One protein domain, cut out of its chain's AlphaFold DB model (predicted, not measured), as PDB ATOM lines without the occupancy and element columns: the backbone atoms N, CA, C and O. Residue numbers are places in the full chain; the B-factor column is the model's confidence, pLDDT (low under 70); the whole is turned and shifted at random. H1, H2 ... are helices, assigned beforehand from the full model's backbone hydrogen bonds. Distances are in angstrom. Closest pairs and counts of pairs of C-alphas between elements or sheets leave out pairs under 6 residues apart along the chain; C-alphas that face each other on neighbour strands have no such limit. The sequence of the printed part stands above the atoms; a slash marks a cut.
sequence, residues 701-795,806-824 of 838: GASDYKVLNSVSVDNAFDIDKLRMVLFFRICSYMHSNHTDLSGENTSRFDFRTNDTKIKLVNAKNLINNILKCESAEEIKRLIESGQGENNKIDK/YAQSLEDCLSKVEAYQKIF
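AT A GLANCE: This is residues 701 to 795 and 806 to 824 of the 838 residues of an uncharacterized protein of Gammaproteobacteria bacterium RIFCSPHIGHO2_12_FULL_38_11 (UniProt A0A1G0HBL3). Four helices, H2, H3, H4 and H5, stand side by side in an up-and-down bundle, in which each runs against the one before it in the chain; H2 packs on H3, H3 on H4, H4 on H5 and H5 on H2, which closes the ring. The short helix H1 packs on the outside of H2, and a long loop, residues 736 to 753, links H2 to H3. The printed part has 114 residues with five named helices in the order H1 to H5 and no named strand; the class is all helix. It is compact, with a radius of gyration of the C-alphas of 14.3 A, and spans 44 by 31 by 24 A.

HOW THE PARTS SIT: H1, residues 702 to 710, touches H2, residues 719 to 735, at a shallow tilt of 27 degrees, opposite ways. Their closest C-alphas, those of Tyr 705 and Ser 732, are 6.0 A apart, and H2 touches H1 with residues 725 to 732 alone. H2 is the hub, touching three helices. It touches H3, residues 754 to 770, opposite ways at 17 degrees, a shallow tilt; the closest C-alphas, of Phe 727 and Ile 767, are 5.8 A apart. H3 touches H4, residues 776 to 795, opposite ways at a shallow tilt of 6 degrees, closest at the C-alphas of Ile 770 and Ile 779, 5.6 A. H1 and H2, H2 and H3, and H3 and H4 are helical hairpins. H5, residues 806 to 823, touches H4, opposite ways at a shallow tilt of 25 degrees, with the C-alphas of Ala 776 and Val 817 closest at 6.4 A. H5 also touches H2, opposite ways at a shallow tilt of 14 degrees, with the C-alphas of Leu 726 and Cys 813 closest at 5.7 A. H2 and H4 are close but not clearly touching, as are H3 and H5. H1 is apart from H3, H4 and H5. In H1, H2, H3 and H5 every O i to N i+4 pair is within hydrogen-bond range; in H4, 15 of 16 are.

IN THESE COORDINATES: H1 begins at C-alpha 702, (454.928, 462.961, 409.447), and measures 12.3 A from first to last C-alpha. H2 measures 24.2 A, H3 24.4 A, H4 28.2 A and H5 26.3 A. H5 ends at C-alpha 823, (448.604, 438.917, 395.361).

THE WHOLE: The two C-alphas farthest apart, of Asn 715 and Ser 747, are 43.9 A apart. Residues 796 to 805 are not printed; C-alphas 795 and 806 are 13.7 A apart across this cut. The link from H2 to H3 is long, that from H1 to H2 short, and that from H3 to H4 tight. The mean pLDDT of the printed part is 75.6; it is under 70 at residues 712 to 713, 715, 738 to 754 and 788 to 795.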
ATOM      1  N   GLY A 701     455.117 466.643 406.145       74.75
ATOM      2  CA  GLY A 701     455.033 466.293 407.556       74.75
ATOM      3  C   GLY A 701     454.927 464.784 407.790       74.75
ATOM      4  O   GLY A 701     454.635 463.993 406.892       74.75
ATOM      5  N   ALA A 702     455.084 464.364 409.048       73.75
ATOM      6  CA  ALA A 702     454.928 462.961 409.447       73.75
ATOM      7  C   ALA A 702     453.532 462.377 409.117       73.75
ATOM      8  O   ALA A 702     453.407 461.174 408.885       73.75
ATOM      9  N   SER A 703     452.493 463.220 409.055       76.25
ATOM     10  CA  SER A 703     451.150 462.865 408.573       76.25
ATOM     11  C   SER A 703     451.151 462.391 407.121       76.25
ATOM     12  O   SER A 703     450.492 461.407 406.794       76.25
ATOM     13  N   ASP A 704     451.922 463.056 406.269       80.62
ATOM     14  CA  ASP A 704     451.879 462.890 404.817       80.62
ATOM     15  C   ASP A 704     452.584 461.585 404.440       80.62
ATOM     16  O   ASP A 704     452.034 460.736 403.738       80.62
ATOM     17  N   TYR A 705     453.749 461.340 405.049       79.12
ATOM     18  CA  TYR A 705     454.414 460.040 404.991       79.12
ATOM     19  C   TYR A 705     453.549 458.909 405.565       79.12
ATOM     20  O   TYR A 705     453.599 457.790 405.054       79.12
ATOM     21  N   LYS A 706     452.740 459.152 406.607       78.31
ATOM     22  CA  LYS A 706     451.830 458.124 407.143       78.31
ATOM     23  C   LYS A 706     450.750 457.751 406.126       78.31
ATOM     24  O   LYS A 706     450.500 456.560 405.949       78.31
ATOM     25  N   VAL A 707     450.165 458.727 405.429       78.38
ATOM     26  CA  VAL A 707     449.195 458.471 404.350       78.38
ATOM     27  C   VAL A 707     449.848 457.695 403.204       78.38
ATOM     28  O   VAL A 707     449.331 456.655 402.802       78.38
ATOM     29  N   LEU A 708     451.025 458.119 402.739       75.12
ATOM     30  CA  LEU A 708     451.753 457.452 401.649       75.12
ATOM     31  C   LEU A 708     452.123 455.994 401.970       75.12
ATOM     32  O   LEU A 708     452.019 455.122 401.111       75.12
ATOM     33  N   ASN A 709     452.475 455.697 403.224       70.56
ATOM     34  CA  ASN A 709     452.732 454.326 403.683       70.56
ATOM     35  C   ASN A 709     451.440 453.498 403.885       70.56
ATOM     36  O   ASN A 709     451.483 452.262 403.854       70.56
ATOM     37  N   SER A 710     450.293 454.161 404.078       73.75
ATOM     38  CA  SER A 710     448.989 453.513 404.291       73.75
ATOM     39  C   SER A 710     448.329 452.978 403.019       73.75
ATOM     40  O   SER A 710     447.397 452.187 403.132       73.75
ATOM     41  N   VAL A 711     448.832 453.332 401.826       73.31
ATOM     42  CA  VAL A 711     448.330 452.789 400.552       73.31
ATOM     43  C   VAL A 711     448.399 451.255 400.585       73.31
ATOM     44  O   VAL A 711     449.461 450.656 400.811       73.31
ATOM     45  N   SER A 712     447.235 450.628 400.426       68.69
ATOM     46  CA  SER A 712     447.044 449.179 400.443       68.69
ATOM     47  C   SER A 712     447.567 448.537 399.164       68.69
ATOM     48  O   SER A 712     447.454 449.112 398.087       68.69
ATOM     49  N   VAL A 713     448.106 447.325 399.291       67.44
ATOM     50  CA  VAL A 713     448.360 446.462 398.134       67.44
ATOM     51  C   VAL A 713     447.058 445.723 397.832       67.44
ATOM     52  O   VAL A 713     446.510 445.065 398.716       67.44
ATOM     53  N   ASP A 714     446.551 445.874 396.614       72.25
ATOM     54  CA  ASP A 714     445.295 445.301 396.129       72.25
ATOM     55  C   ASP A 714     445.446 444.782 394.685       72.25
ATOM     56  O   ASP A 714     446.525 444.845 394.096       72.25
ATOM     57  N   ASN A 715     444.364 444.265 394.098       68.12
ATOM     58  CA  ASN A 715     444.382 443.676 392.753       68.12
ATOM     59  C   ASN A 715     444.603 444.701 391.616       68.12
ATOM     60  O   ASN A 715     444.799 444.294 390.473       68.12
ATOM     61  N   ALA A 716     444.562 446.008 391.897       70.19
ATOM     62  CA  ALA A 716     444.880 447.086 390.956       70.19
ATOM     63  C   ALA A 716     446.270 447.704 391.225       70.19
ATOM     64  O   ALA A 716     446.627 448.739 390.644       70.19
ATOM     65  N   PHE A 717     447.050 447.106 392.125       79.56
ATOM     66  CA  PHE A 717     448.394 447.532 392.481       79.56
ATOM     67  C   PHE A 717     449.415 446.985 391.474       79.56
ATOM     68  O   PHE A 717     449.366 445.819 391.102       79.56
ATOM     69  N   ASP A 718     450.345 447.821 391.021       85.12
ATOM     70  CA  ASP A 718     451.348 447.469 390.014       85.12
ATOM     71  C   ASP A 718     452.772 447.660 390.562       85.12
ATOM     72  O   ASP A 718     452.981 448.148 391.681       85.12
ATOM     73  N   ILE A 719     453.774 447.266 389.771       85.94
ATOM     74  CA  ILE A 719     455.184 447.410 390.149       85.94
ATOM     75  C   ILE A 719     455.580 448.879 390.377       85.94
ATOM     76  O   ILE A 719     456.409 449.160 391.242       85.94
ATOM     77  N   ASP A 720     454.952 449.832 389.680       86.69
ATOM     78  CA  ASP A 720     455.248 451.257 389.837       86.69
ATOM     79  C   ASP A 720     454.741 451.786 391.188       86.69
ATOM     80  O   ASP A 720     455.453 452.512 391.889       86.69
ATOM     81  N   LYS A 721     453.533 451.383 391.595       86.94
ATOM     82  CA  LYS A 721     452.959 451.661 392.921       86.94
ATOM     83  C   LYS A 721     453.781 451.000 394.027       86.94
ATOM     84  O   LYS A 721     453.987 451.631 395.065       86.94
ATOM     85  N   LEU A 722     454.319 449.796 393.802       87.50
ATOM     86  CA  LEU A 722     455.245 449.157 394.745       87.50
ATOM     87  C   LEU A 722     456.519 449.991 394.915       87.50
ATOM     88  O   LEU A 722     456.826 450.394 396.037       87.50
ATOM     89  N   ARG A 723     457.215 450.325 393.818       88.75
ATOM     90  CA  ARG A 723     458.410 451.190 393.851       88.75
ATOM     91  C   ARG A 723     458.133 452.512 394.575       88.75
ATOM     92  O   ARG A 723     458.925 452.915 395.423       88.75
ATOM     93  N   MET A 724     456.992 453.147 394.298       87.94
ATOM     94  CA  MET A 724     456.560 454.401 394.924       87.94
ATOM     95  C   MET A 724     456.335 454.276 396.445       87.94
ATOM     96  O   MET A 724     456.825 455.116 397.200       87.94
ATOM     97  N   VAL A 725     455.630 453.245 396.931       85.94
ATOM     98  CA  VAL A 725     455.408 453.053 398.383       85.94
ATOM     99  C   VAL A 725     456.732 452.812 399.114       85.94
ATOM    100  O   VAL A 725     456.976 453.408 400.163       85.94
ATOM    101  N   LEU A 726     457.617 451.992 398.544       88.38
ATOM    102  CA  LEU A 726     458.936 451.708 399.118       88.38
ATOM    103  C   LEU A 726     459.830 452.957 399.135       88.38
ATOM    104  O   LEU A 726     460.464 453.251 400.149       88.38
ATOM    105  N   PHE A 727     459.813 453.735 398.050       87.19
ATOM    106  CA  PHE A 727     460.479 455.034 397.957       87.19
ATOM    107  C   PHE A 727     460.059 455.960 399.109       87.19
ATOM    108  O   PHE A 727     460.917 456.458 399.841       87.19
ATOM    109  N   PHE A 728     458.753 456.142 399.337       85.38
ATOM    110  CA  PHE A 728     458.268 457.006 400.419       85.38
ATOM    111  C   PHE A 728     458.523 456.442 401.821       85.38
ATOM    112  O   PHE A 728     458.745 457.232 402.745       85.38
ATOM    113  N   ARG A 729     458.560 455.114 402.007       86.31
ATOM    114  CA  ARG A 729     458.953 454.511 403.292       86.31
ATOM    115  C   ARG A 729     460.395 454.871 403.646       86.31
ATOM    116  O   ARG A 729     460.645 455.330 404.761       86.31
ATOM    117  N   ILE A 730     461.317 454.746 402.691       86.00
ATOM    118  CA  ILE A 730     462.735 455.067 402.905       86.00
ATOM    119  C   ILE A 730     462.946 456.588 403.042       86.00
ATOM    120  O   ILE A 730     463.678 457.021 403.934       86.00
ATOM    121  N   CYS A 731     462.236 457.416 402.266       81.44
ATOM    122  CA  CYS A 731     462.256 458.879 402.435       81.44
ATOM    123  C   CYS A 731     461.752 459.315 403.821       81.44
ATOM    124  O   CYS A 731     462.344 460.198 404.437       81.44
ATOM    125  N   SER A 732     460.710 458.661 404.352       82.88
ATOM    126  CA  SER A 732     460.212 458.906 405.713       82.88
ATOM    127  C   SER A 732     461.293 458.645 406.765       82.88
ATOM    128  O   SER A 732     461.473 459.469 407.661       82.88
ATOM    129  N   TYR A 733     462.057 457.552 406.633       84.25
ATOM    130  CA  TYR A 733     463.211 457.288 407.496       84.25
ATOM    131  C   TYR A 733     464.271 458.397 407.396       84.25
ATOM    132  O   TYR A 733     464.735 458.883 408.430       84.25
ATOM    133  N   MET A 734     464.634 458.828 406.184       79.25
ATOM    134  CA  MET A 734     465.634 459.886 405.975       79.25
ATOM    135  C   MET A 734     465.191 461.212 406.617       79.25
ATOM    136  O   MET A 734     465.922 461.784 407.427       79.25
ATOM    137  N   HIS A 735     463.951 461.642 406.362       75.88
ATOM    138  CA  HIS A 735     463.382 462.872 406.921       75.88
ATOM    139  C   HIS A 735     463.355 462.856 408.464       75.88
ATOM    140  O   HIS A 735     463.783 463.816 409.103       75.88
ATOM    141  N   SER A 736     462.960 461.737 409.090       75.31
ATOM    142  CA  SER A 736     462.976 461.582 410.558       75.31
ATOM    143  C   SER A 736     464.374 461.587 411.201       75.31
ATOM    144  O   SER A 736     464.468 461.545 412.425       75.31
ATOM    145  N   ASN A 737     465.457 461.632 410.416       71.25
ATOM    146  CA  ASN A 737     466.839 461.740 410.901       71.25
ATOM    147  C   ASN A 737     467.500 463.089 410.540       71.25
ATOM    148  O   ASN A 737     468.723 463.199 410.615       71.25
ATOM    149  N   HIS A 738     466.708 464.110 410.182       60.06
ATOM    150  CA  HIS A 738     467.164 465.474 409.869       60.06
ATOM    151  C   HIS A 738     468.235 465.565 408.765       60.06
ATOM    152  O   HIS A 738     469.133 466.404 408.832       60.06
ATOM    153  N   THR A 739     468.164 464.719 407.735       55.00
ATOM    154  CA  THR A 739     469.010 464.919 406.550       55.00
ATOM    155  C   THR A 739     468.511 466.046 405.674       55.00
ATOM    156  O   THR A 739     467.353 466.036 405.260       55.00
ATOM    157  N   ASP A 740     469.440 466.912 405.284       48.56
ATOM    158  CA  ASP A 740     469.335 467.693 404.061       48.56
ATOM    159  C   ASP A 740     469.230 466.739 402.853       48.56
ATOM    160  O   ASP A 740     470.101 465.893 402.620       48.56
ATOM    161  N   LEU A 741     468.116 466.828 402.128       52.16
ATOM    162  CA  LEU A 741     467.821 465.998 400.960       52.16
ATOM    163  C   LEU A 741     468.365 466.612 399.657       52.16
ATOM    164  O   LEU A 741     468.401 465.919 398.637       52.16
ATOM    165  N   SER A 742     468.813 467.871 399.689       41.53
ATOM    166  CA  SER A 742     469.157 468.682 398.512       41.53
ATOM    167  C   SER A 742     470.596 468.503 398.000       41.53
ATOM    168  O   SER A 742     470.902 468.859 396.864       41.53
ATOM    169  N   GLY A 743     471.495 467.927 398.807       42.41
ATOM    170  CA  GLY A 743     472.932 467.915 398.521       42.41
ATOM    171  C   GLY A 743     473.390 467.002 397.368       42.41
ATOM    172  O   GLY A 743     473.328 465.767 397.466       42.41
ATOM    173  N   GLU A 744     473.994 467.609 396.337       38.66
ATOM    174  CA  GLU A 744     474.940 466.949 395.411       38.66
ATOM    175  C   GLU A 744     476.295 466.640 396.084       38.66
ATOM    176  O   GLU A 744     477.029 465.754 395.648       38.66
ATOM    177  N   ASN A 745     476.626 467.331 397.182       35.41
ATOM    178  CA  ASN A 745     477.886 467.174 397.907       35.41
ATOM    179  C   ASN A 745     477.773 466.160 399.061       35.41
ATOM    180  O   ASN A 745     477.031 466.360 400.019       35.41
ATOM    181  N   THR A 746     478.590 465.105 399.036       38.00
ATOM    182  CA  THR A 746     478.679 464.057 400.082       38.00
ATOM    183  C   THR A 746     479.374 464.513 401.381       38.00
ATOM    184  O   THR A 746     479.566 463.724 402.317       38.00
ATOM    185  N   SER A 747     479.791 465.779 401.433       34.59
ATOM    186  CA  SER A 747     480.818 466.308 402.333       34.59
ATOM    187  C   SER A 747     480.293 467.126 403.517       34.59
ATOM    188  O   SER A 747     481.017 467.250 404.505       34.59
ATOM    189  N   ARG A 748     479.049 467.631 403.487       36.88
ATOM    190  CA  ARG A 748     478.450 468.380 404.609       36.88
ATOM    191  C   ARG A 748     477.064 467.871 404.987       36.88
ATOM    192  O   ARG A 748     476.072 468.153 404.337       36.88
ATOM    193  N   PHE A 749     477.043 467.171 406.110       40.19
ATOM    194  CA  PHE A 749     475.872 466.843 406.907       40.19
ATOM    195  C   PHE A 749     476.311 466.978 408.367       40.19
ATOM    196  O   PHE A 749     477.341 466.403 408.739       40.19
ATOM    197  N   ASP A 750     475.557 467.702 409.188       40.12
ATOM    198  CA  ASP A 750     475.883 467.886 410.605       40.12
ATOM    199  C   ASP A 750     475.351 466.690 411.420       40.12
ATOM    200  O   ASP A 750     474.207 466.654 411.878       40.12
ATOM    201  N   PHE A 751     476.151 465.622 411.501       47.00
ATOM    202  CA  PHE A 751     475.719 464.324 412.029       47.00
ATOM    203  C   PHE A 751     476.066 464.107 413.504       47.00
ATOM    204  O   PHE A 751     477.205 464.287 413.926       47.00
ATOM    205  N   ARG A 752     475.119 463.535 414.263       49.91
ATOM    206  CA  ARG A 752     475.361 463.087 415.649       49.91
ATOM    207  C   ARG A 752     476.198 461.799 415.771       49.91
ATOM    208  O   ARG A 752     476.807 461.606 416.814       49.91
ATOM    209  N   THR A 753     476.236 460.913 414.761       62.69
ATOM    210  CA  THR A 753     477.123 459.718 414.729       62.69
ATOM    211  C   THR A 753     477.476 459.279 413.298       62.69
ATOM    212  O   THR A 753     476.697 459.504 412.370       62.69
ATOM    213  N   ASN A 754     478.614 458.592 413.122       68.31
ATOM    214  CA  ASN A 754     479.055 458.052 411.825       68.31
ATOM    215  C   ASN A 754     478.143 456.921 411.294       68.31
ATOM    216  O   ASN A 754     477.925 456.816 410.091       68.31
ATOM    217  N   ASP A 755     477.541 456.115 412.177       70.12
ATOM    218  CA  ASP A 755     476.610 455.045 411.775       70.12
ATOM    219  C   ASP A 755     475.390 455.606 411.033       70.12
ATOM    220  O   ASP A 755     474.949 455.049 410.028       70.12
ATOM    221  N   THR A 756     474.852 456.733 411.517       70.44
ATOM    222  CA  THR A 756     473.722 457.425 410.888       70.44
ATOM    223  C   THR A 756     474.086 457.851 409.463       70.44
ATOM    224  O   THR A 756     473.314 457.581 408.546       70.44
ATOM    225  N   LYS A 757     475.295 458.399 409.247       70.19
ATOM    226  CA  LYS A 757     475.813 458.752 407.911       70.19
ATOM    227  C   LYS A 757     475.783 457.565 406.948       70.19
ATOM    228  O   LYS A 757     475.253 457.691 405.847       70.19
ATOM    229  N   ILE A 758     476.316 456.415 407.365       75.56
ATOM    230  CA  ILE A 758     476.380 455.206 406.527       75.56
ATOM    231  C   ILE A 758     474.967 454.716 406.178       75.56
ATOM    232  O   ILE A 758     474.674 454.465 405.011       75.56
ATOM    233  N   LYS A 759     474.056 454.653 407.158       80.00
ATOM    234  CA  LYS A 759     472.668 454.209 406.932       80.00
ATOM    235  C   LYS A 759     471.897 455.126 405.979       80.00
ATOM    236  O   LYS A 759     471.120 454.634 405.170       80.00
ATOM    237  N   LEU A 760     472.143 456.435 406.023       76.75
ATOM    238  CA  LEU A 760     471.516 457.413 405.127       76.75
ATOM    239  C   LEU A 760     472.081 457.368 403.700       76.75
ATOM    240  O   LEU A 760     471.321 457.492 402.741       76.75
ATOM    241  N   VAL A 761     473.387 457.132 403.541       79.19
ATOM    242  CA  VAL A 761     473.994 456.858 402.225       79.19
ATOM    243  C   VAL A 761     473.419 455.567 401.637       79.19
ATOM    244  O   VAL A 761     472.988 455.561 400.483       79.19
ATOM    245  N   ASN A 762     473.312 454.504 402.441       82.00
ATOM    246  CA  ASN A 762     472.700 453.247 402.013       82.00
ATOM    247  C   ASN A 762     471.210 453.427 401.664       82.00
ATOM    248  O   ASN A 762     470.769 452.882 400.657       82.00
ATOM    249  N   ALA A 763     470.459 454.247 402.407       83.75
ATOM    250  CA  ALA A 763     469.070 454.595 402.092       83.75
ATOM    251  C   ALA A 763     468.934 455.325 400.738       83.75
ATOM    252  O   ALA A 763     468.104 454.939 399.913       83.75
ATOM    253  N   LYS A 764     469.786 456.331 400.470       80.44
ATOM    254  CA  LYS A 764     469.815 457.078 399.194       80.44
ATOM    255  C   LYS A 764     470.180 456.165 398.014       80.44
ATOM    256  O   LYS A 764     469.537 456.223 396.967       80.44
ATOM    257  N   ASN A 765     471.157 455.274 398.195       83.19
ATOM    258  CA  ASN A 765     471.544 454.285 397.183       83.19
ATOM    259  C   ASN A 765     470.438 453.247 396.929       83.19
ATOM    260  O   ASN A 765     470.162 452.917 395.777       83.19
ATOM    261  N   LEU A 766     469.773 452.767 397.983       87.06
ATOM    262  CA  LEU A 766     468.674 451.808 397.875       87.06
ATOM    263  C   LEU A 766     467.479 452.402 397.115       87.06
ATOM    264  O   LEU A 766     466.962 451.744 396.217       87.06
ATOM    265  N   ILE A 767     467.104 453.659 397.390       85.88
ATOM    266  CA  ILE A 767     466.105 454.410 396.607       85.88
ATOM    267  C   ILE A 767     466.464 454.425 395.113       85.88
ATOM    268  O   ILE A 767     465.644 454.044 394.276       85.88
ATOM    269  N   ASN A 768     467.698 454.817 394.778       81.06
ATOM    270  CA  ASN A 768     468.157 454.939 393.389       81.06
ATOM    271  C   ASN A 768     468.141 453.609 392.622       81.06
ATOM    272  O   ASN A 768     468.040 453.619 391.393       81.06
ATOM    273  N   ASN A 769     468.259 452.484 393.331       86.50
ATOM    274  CA  ASN A 769     468.247 451.150 392.742       86.50
ATOM    275  C   ASN A 769     466.824 450.567 392.673       86.50
ATOM    276  O   ASN A 769     466.452 450.048 391.627       86.50
ATOM    277  N   ILE A 770     465.991 450.731 393.713       87.44
ATOM    278  CA  ILE A 770     464.586 450.269 393.720       87.44
ATOM    279  C   ILE A 770     463.792 450.872 392.558       87.44
ATOM    280  O   ILE A 770     463.015 450.162 391.924       87.44
ATOM    281  N   LEU A 771     463.999 452.156 392.239       84.19
ATOM    282  CA  LEU A 771     463.308 452.807 391.118       84.19
ATOM    283  C   LEU A 771     463.687 452.236 389.736       84.19
ATOM    284  O   LEU A 771     462.964 452.484 388.776       84.19
ATOM    285  N   LYS A 772     464.783 451.469 389.631       84.25
ATOM    286  CA  LYS A 772     465.268 450.849 388.385       84.25
ATOM    287  C   LYS A 772     464.898 449.371 388.239       84.25
ATOM    288  O   LYS A 772     465.046 448.842 387.147       84.25
ATOM    289  N   CYS A 773     464.450 448.705 389.305       87.19
ATOM    290  CA  CYS A 773     464.107 447.281 389.262       87.19
ATOM    291  C   CYS A 773     462.877 447.021 388.396       87.19
ATOM    292  O   CYS A 773     461.817 447.602 388.639       87.19
ATOM    293  N   GLU A 774     462.958 446.091 387.455       85.44
ATOM    294  CA  GLU A 774     461.827 445.715 386.602       85.44
ATOM    295  C   GLU A 774     460.864 444.760 387.322       85.44
ATOM    296  O   GLU A 774     459.670 444.752 387.021       85.44
ATOM    297  N   SER A 775     461.341 444.034 388.340       88.00
ATOM    298  CA  SER A 775     460.555 443.049 389.091       88.00
ATOM    299  C   SER A 775     460.552 443.264 390.613       88.00
ATOM    300  O   SER A 775     461.492 443.794 391.207       88.00
ATOM    301  N   ALA A 776     459.497 442.782 391.284       86.75
ATOM    302  CA  ALA A 776     459.419 442.767 392.750       86.75
ATOM    303  C   ALA A 776     460.503 441.879 393.395       86.75
ATOM    304  O   ALA A 776     460.906 442.109 394.532       86.75
ATOM    305  N   GLU A 777     461.006 440.892 392.652       87.44
ATOM    306  CA  GLU A 777     462.048 439.971 393.099       87.44
ATOM    307  C   GLU A 777     463.443 440.628 393.112       87.44
ATOM    308  O   GLU A 777     464.224 440.413 394.037       87.44
ATOM    309  N   GLU A 778     463.750 441.503 392.150       89.69
ATOM    310  CA  GLU A 778     464.946 442.362 392.212       89.69
ATOM    311  C   GLU A 778     464.881 443.336 393.392       89.69
ATOM    312  O   GLU A 778     465.861 443.498 394.120       89.69
ATOM    313  N   ILE A 779     463.715 443.958 393.613       90.06
ATOM    314  CA  ILE A 779     463.471 444.837 394.767       90.06
ATOM    315  C   ILE A 779     463.724 444.076 396.077       90.06
ATOM    316  O   ILE A 779     464.427 444.590 396.950       90.06
ATOM    317  N   LYS A 780     463.207 442.847 396.203       90.44
ATOM    318  CA  LYS A 780     463.422 441.983 397.371       90.44
ATOM    319  C   LYS A 780     464.911 441.754 397.635       90.44
ATOM    320  O   LYS A 780     465.399 442.113 398.707       90.44
ATOM    321  N   ARG A 781     465.648 441.266 396.630       88.75
ATOM    322  CA  ARG A 781     467.092 440.990 396.735       88.75
ATOM    323  C   ARG A 781     467.915 442.233 397.093       88.75
ATOM    324  O   ARG A 781     468.867 442.127 397.867       88.75
ATOM    325  N   LEU A 782     467.552 443.416 396.585       89.06
ATOM    326  CA  LEU A 782     468.200 444.678 396.975       89.06
ATOM    327  C   LEU A 782     467.985 445.018 398.456       89.06
ATOM    328  O   LEU A 782     468.935 445.414 399.135       89.06
ATOM    329  N   ILE A 783     466.756 444.878 398.963       87.94
ATOM    330  CA  ILE A 783     466.446 445.193 400.365       87.94
ATOM    331  C   ILE A 783     467.124 444.184 401.303       87.94
ATOM    332  O   ILE A 783     467.730 444.594 402.294       87.94
ATOM    333  N   GLU A 784     467.097 442.888 400.975       85.81
ATOM    334  CA  GLU A 784     467.788 441.827 401.727       85.81
ATOM    335  C   GLU A 784     469.309 442.058 401.778       85.81
ATOM    336  O   GLU A 784     469.924 441.963 402.844       85.81
ATOM    337  N   SER A 785     469.918 442.449 400.652       82.06
ATOM    338  CA  SER A 785     471.336 442.825 400.585       82.06
ATOM    339  C   SER A 785     471.656 444.012 401.509       82.06
ATOM    340  O   SER A 785     472.572 443.933 402.335       82.06
ATOM    341  N   GLY A 786     470.841 445.075 401.461       74.69
ATOM    342  CA  GLY A 786     470.983 446.250 402.330       74.69
ATOM    343  C   GLY A 786     470.773 445.952 403.822       74.69
ATOM    344  O   GLY A 786     471.487 446.496 404.672       74.69
ATOM    345  N   GLN A 787     469.849 445.047 404.163       74.31
ATOM    346  CA  GLN A 787     469.697 444.537 405.529       74.31
ATOM    347  C   GLN A 787     470.930 443.749 405.985       74.31
ATOM    348  O   GLN A 787     471.351 443.893 407.134       74.31
ATOM    349  N   GLY A 788     471.539 442.951 405.104       68.75
ATOM    350  CA  GLY A 788     472.754 442.184 405.390       68.75
ATOM    351  C   GLY A 788     473.935 443.051 405.838       68.75
ATOM    352  O   GLY A 788     474.683 442.655 406.735       68.75
ATOM    353  N   GLU A 789     474.082 444.254 405.278       67.50
ATOM    354  CA  GLU A 789     475.065 445.242 405.743       67.50
ATOM    355  C   GLU A 789     474.632 445.947 407.030       67.50
ATOM    356  O   GLU A 789     475.404 446.012 407.989       67.50
ATOM    357  N   ASN A 790     473.386 446.426 407.101       67.12
ATOM    358  CA  ASN A 790     472.883 447.131 408.282       67.12
ATOM    359  C   ASN A 790     472.924 446.253 409.550       67.12
ATOM    360  O   ASN A 790     473.274 446.731 410.628       67.12
ATOM    361  N   ASN A 791     472.672 444.949 409.416       69.06
ATOM    362  CA  ASN A 791     472.778 443.976 410.502       69.06
ATOM    363  C   ASN A 791     474.218 443.784 411.014       69.06
ATOM    364  O   ASN A 791     474.392 443.361 412.154       69.06
ATOM    365  N   LYS A 792     475.256 444.098 410.225       67.25
ATOM    366  CA  LYS A 792     476.651 444.129 410.711       67.25
ATOM    367  C   LYS A 792     476.902 445.375 411.570       67.25
ATOM    368  O   LYS A 792     477.573 445.271 412.592       67.25
ATOM    369  N   ILE A 793     476.311 446.514 411.190       64.19
ATOM    370  CA  ILE A 793     476.396 447.798 411.911       64.19
ATOM    371  C   ILE A 793     475.591 447.758 413.222       64.19
ATOM    372  O   ILE A 793     476.062 448.234 414.247       64.19
ATOM    373  N   ASP A 794     474.400 447.155 413.239       64.44
ATOM    374  CA  ASP A 794     473.619 447.039 414.482       64.44
ATOM    375  C   ASP A 794     474.207 445.983 415.443       64.44
ATOM    376  O   ASP A 794     474.153 446.163 416.659       64.44
ATOM    377  N   LYS A 795     474.877 444.931 414.941       64.94
ATOM    378  CA  LYS A 795     475.563 443.927 415.786       64.94
ATOM    379  C   LYS A 795     476.781 444.460 416.552       64.94
ATOM    380  O   LYS A 795     477.144 443.849 417.559       64.94
ATOM    381  N   TYR A 806     466.183 452.437 410.802       81.06
ATOM    382  CA  TYR A 806     466.498 451.983 409.448       81.06
ATOM    383  C   TYR A 806     466.171 450.499 409.246       81.06
ATOM    384  O   TYR A 806     465.529 450.154 408.260       81.06
ATOM    385  N   ALA A 807     466.541 449.628 410.195       79.12
ATOM    386  CA  ALA A 807     466.189 448.208 410.144       79.12
ATOM    387  C   ALA A 807     464.666 448.019 410.062       79.12
ATOM    388  O   ALA A 807     464.198 447.299 409.185       79.12
ATOM    389  N   GLN A 808     463.902 448.746 410.887       82.25
ATOM    390  CA  GLN A 808     462.436 448.728 410.824       82.25
ATOM    391  C   GLN A 808     461.915 449.211 409.463       82.25
ATOM    392  O   GLN A 808     461.062 448.563 408.867       82.25
ATOM    393  N   SER A 809     462.468 450.303 408.919       84.81
ATOM    394  CA  SER A 809     462.093 450.792 407.585       84.81
ATOM    395  C   SER A 809     462.328 449.754 406.482       84.81
ATOM    396  O   SER A 809     461.537 449.696 405.543       84.81
ATOM    397  N   LEU A 810     463.397 448.952 406.568       86.31
ATOM    398  CA  LEU A 810     463.691 447.888 405.602       86.31
ATOM    399  C   LEU A 810     462.779 446.664 405.791       86.31
ATOM    400  O   LEU A 810     462.359 446.071 404.803       86.31
ATOM    401  N   GLU A 811     462.443 446.297 407.030       85.94
ATOM    402  CA  GLU A 811     461.476 445.223 407.321       85.94
ATOM    403  C   GLU A 811     460.071 445.568 406.809       85.94
ATOM    404  O   GLU A 811     459.439 444.747 406.146       85.94
ATOM    405  N   ASP A 812     459.613 446.805 407.014       84.56
ATOM    406  CA  ASP A 812     458.327 447.272 406.484       84.56
ATOM    407  C   ASP A 812     458.318 447.275 404.942       84.56
ATOM    408  O   ASP A 812     457.298 446.977 404.317       84.56
ATOM    409  N   CYS A 813     459.465 447.586 404.323       87.31
ATOM    410  CA  CYS A 813     459.646 447.494 402.875       87.31
ATOM    411  C   CYS A 813     459.530 446.045 402.378       87.31
ATOM    412  O   CYS A 813     458.769 445.793 401.444       87.31
ATOM    413  N   LEU A 814     460.214 445.085 403.014       88.12
ATOM    414  CA  LEU A 814     460.076 443.662 402.674       88.12
ATOM    415  C   LEU A 814     458.633 443.184 402.834       88.12
ATOM    416  O   LEU A 814     458.098 442.575 401.914       88.12
ATOM    417  N   SER A 815     457.962 443.540 403.931       87.94
ATOM    418  CA  SER A 815     456.568 443.148 404.169       87.94
ATOM    419  C   SER A 815     455.614 443.641 403.067       87.94
ATOM    420  O   SER A 815     454.723 442.903 402.643       87.94
ATOM    421  N   LYS A 816     455.824 444.852 402.523       86.62
ATOM    422  CA  LYS A 816     455.070 445.355 401.357       86.62
ATOM    423  C   LYS A 816     455.395 444.588 400.065       86.62
ATOM    424  O   LYS A 816     454.482 444.341 399.279       86.62
ATOM    425  N   VAL A 817     456.653 444.191 399.847       87.38
ATOM    426  CA  VAL A 817     457.065 443.364 398.692       87.38
ATOM    427  C   VAL A 817     456.459 441.960 398.773       87.38
ATOM    428  O   VAL A 817     455.908 441.474 397.791       87.38
ATOM    429  N   GLU A 818     456.483 441.329 399.946       87.44
ATOM    430  CA  GLU A 818     455.884 440.011 400.181       87.44
ATOM    431  C   GLU A 818     454.358 440.038 400.024       87.44
ATOM    432  O   GLU A 818     453.783 439.139 399.410       87.44
ATOM    433  N   ALA A 819     453.694 441.094 400.507       85.25
ATOM    434  CA  ALA A 819     452.264 441.302 400.281       85.25
ATOM    435  C   ALA A 819     451.926 441.421 398.783       85.25
ATOM    436  O   ALA A 819     450.931 440.850 398.337       85.25
ATOM    437  N   TYR A 820     452.772 442.099 398.000       86.06
ATOM    438  CA  TYR A 820     452.639 442.167 396.543       86.06
ATOM    439  C   TYR A 820     452.847 440.805 395.874       86.06
ATOM    440  O   TYR A 820     451.980 440.368 395.123       86.06
ATOM    441  N   GLN A 821     453.929 440.087 396.198       86.31
ATOM    442  CA  GLN A 821     454.202 438.745 395.660       86.31
ATOM    443  C   GLN A 821     453.097 437.727 396.004       86.31
ATOM    444  O   GLN A 821     452.868 436.788 395.247       86.31
ATOM    445  N   LYS A 822     452.381 437.916 397.121       85.38
ATOM    446  CA  LYS A 822     451.240 437.076 397.518       85.38
ATOM    447  C   LYS A 822     449.974 437.320 396.686       85.38
ATOM    448  O   LYS A 822     449.188 436.392 396.516       85.38
ATOM    449  N   ILE A 823     449.759 438.545 396.202       81.75
ATOM    450  CA  ILE A 823     448.604 438.917 395.361       81.75
ATOM    451  C   ILE A 823     448.916 438.669 393.876       81.75
ATOM    452  O   ILE A 823     448.053 438.205 393.134       81.75
ATOM    453  N   PHE A 824     450.164 438.903 393.469       80.62
ATOM    454  CA  PHE A 824     450.678 438.694 392.115       80.62
ATOM    455  C   PHE A 824     451.802 437.642 392.122       80.62
ATOM    456  O   PHE A 824     452.978 437.993 391.964       80.62
TER     457      PHE A 824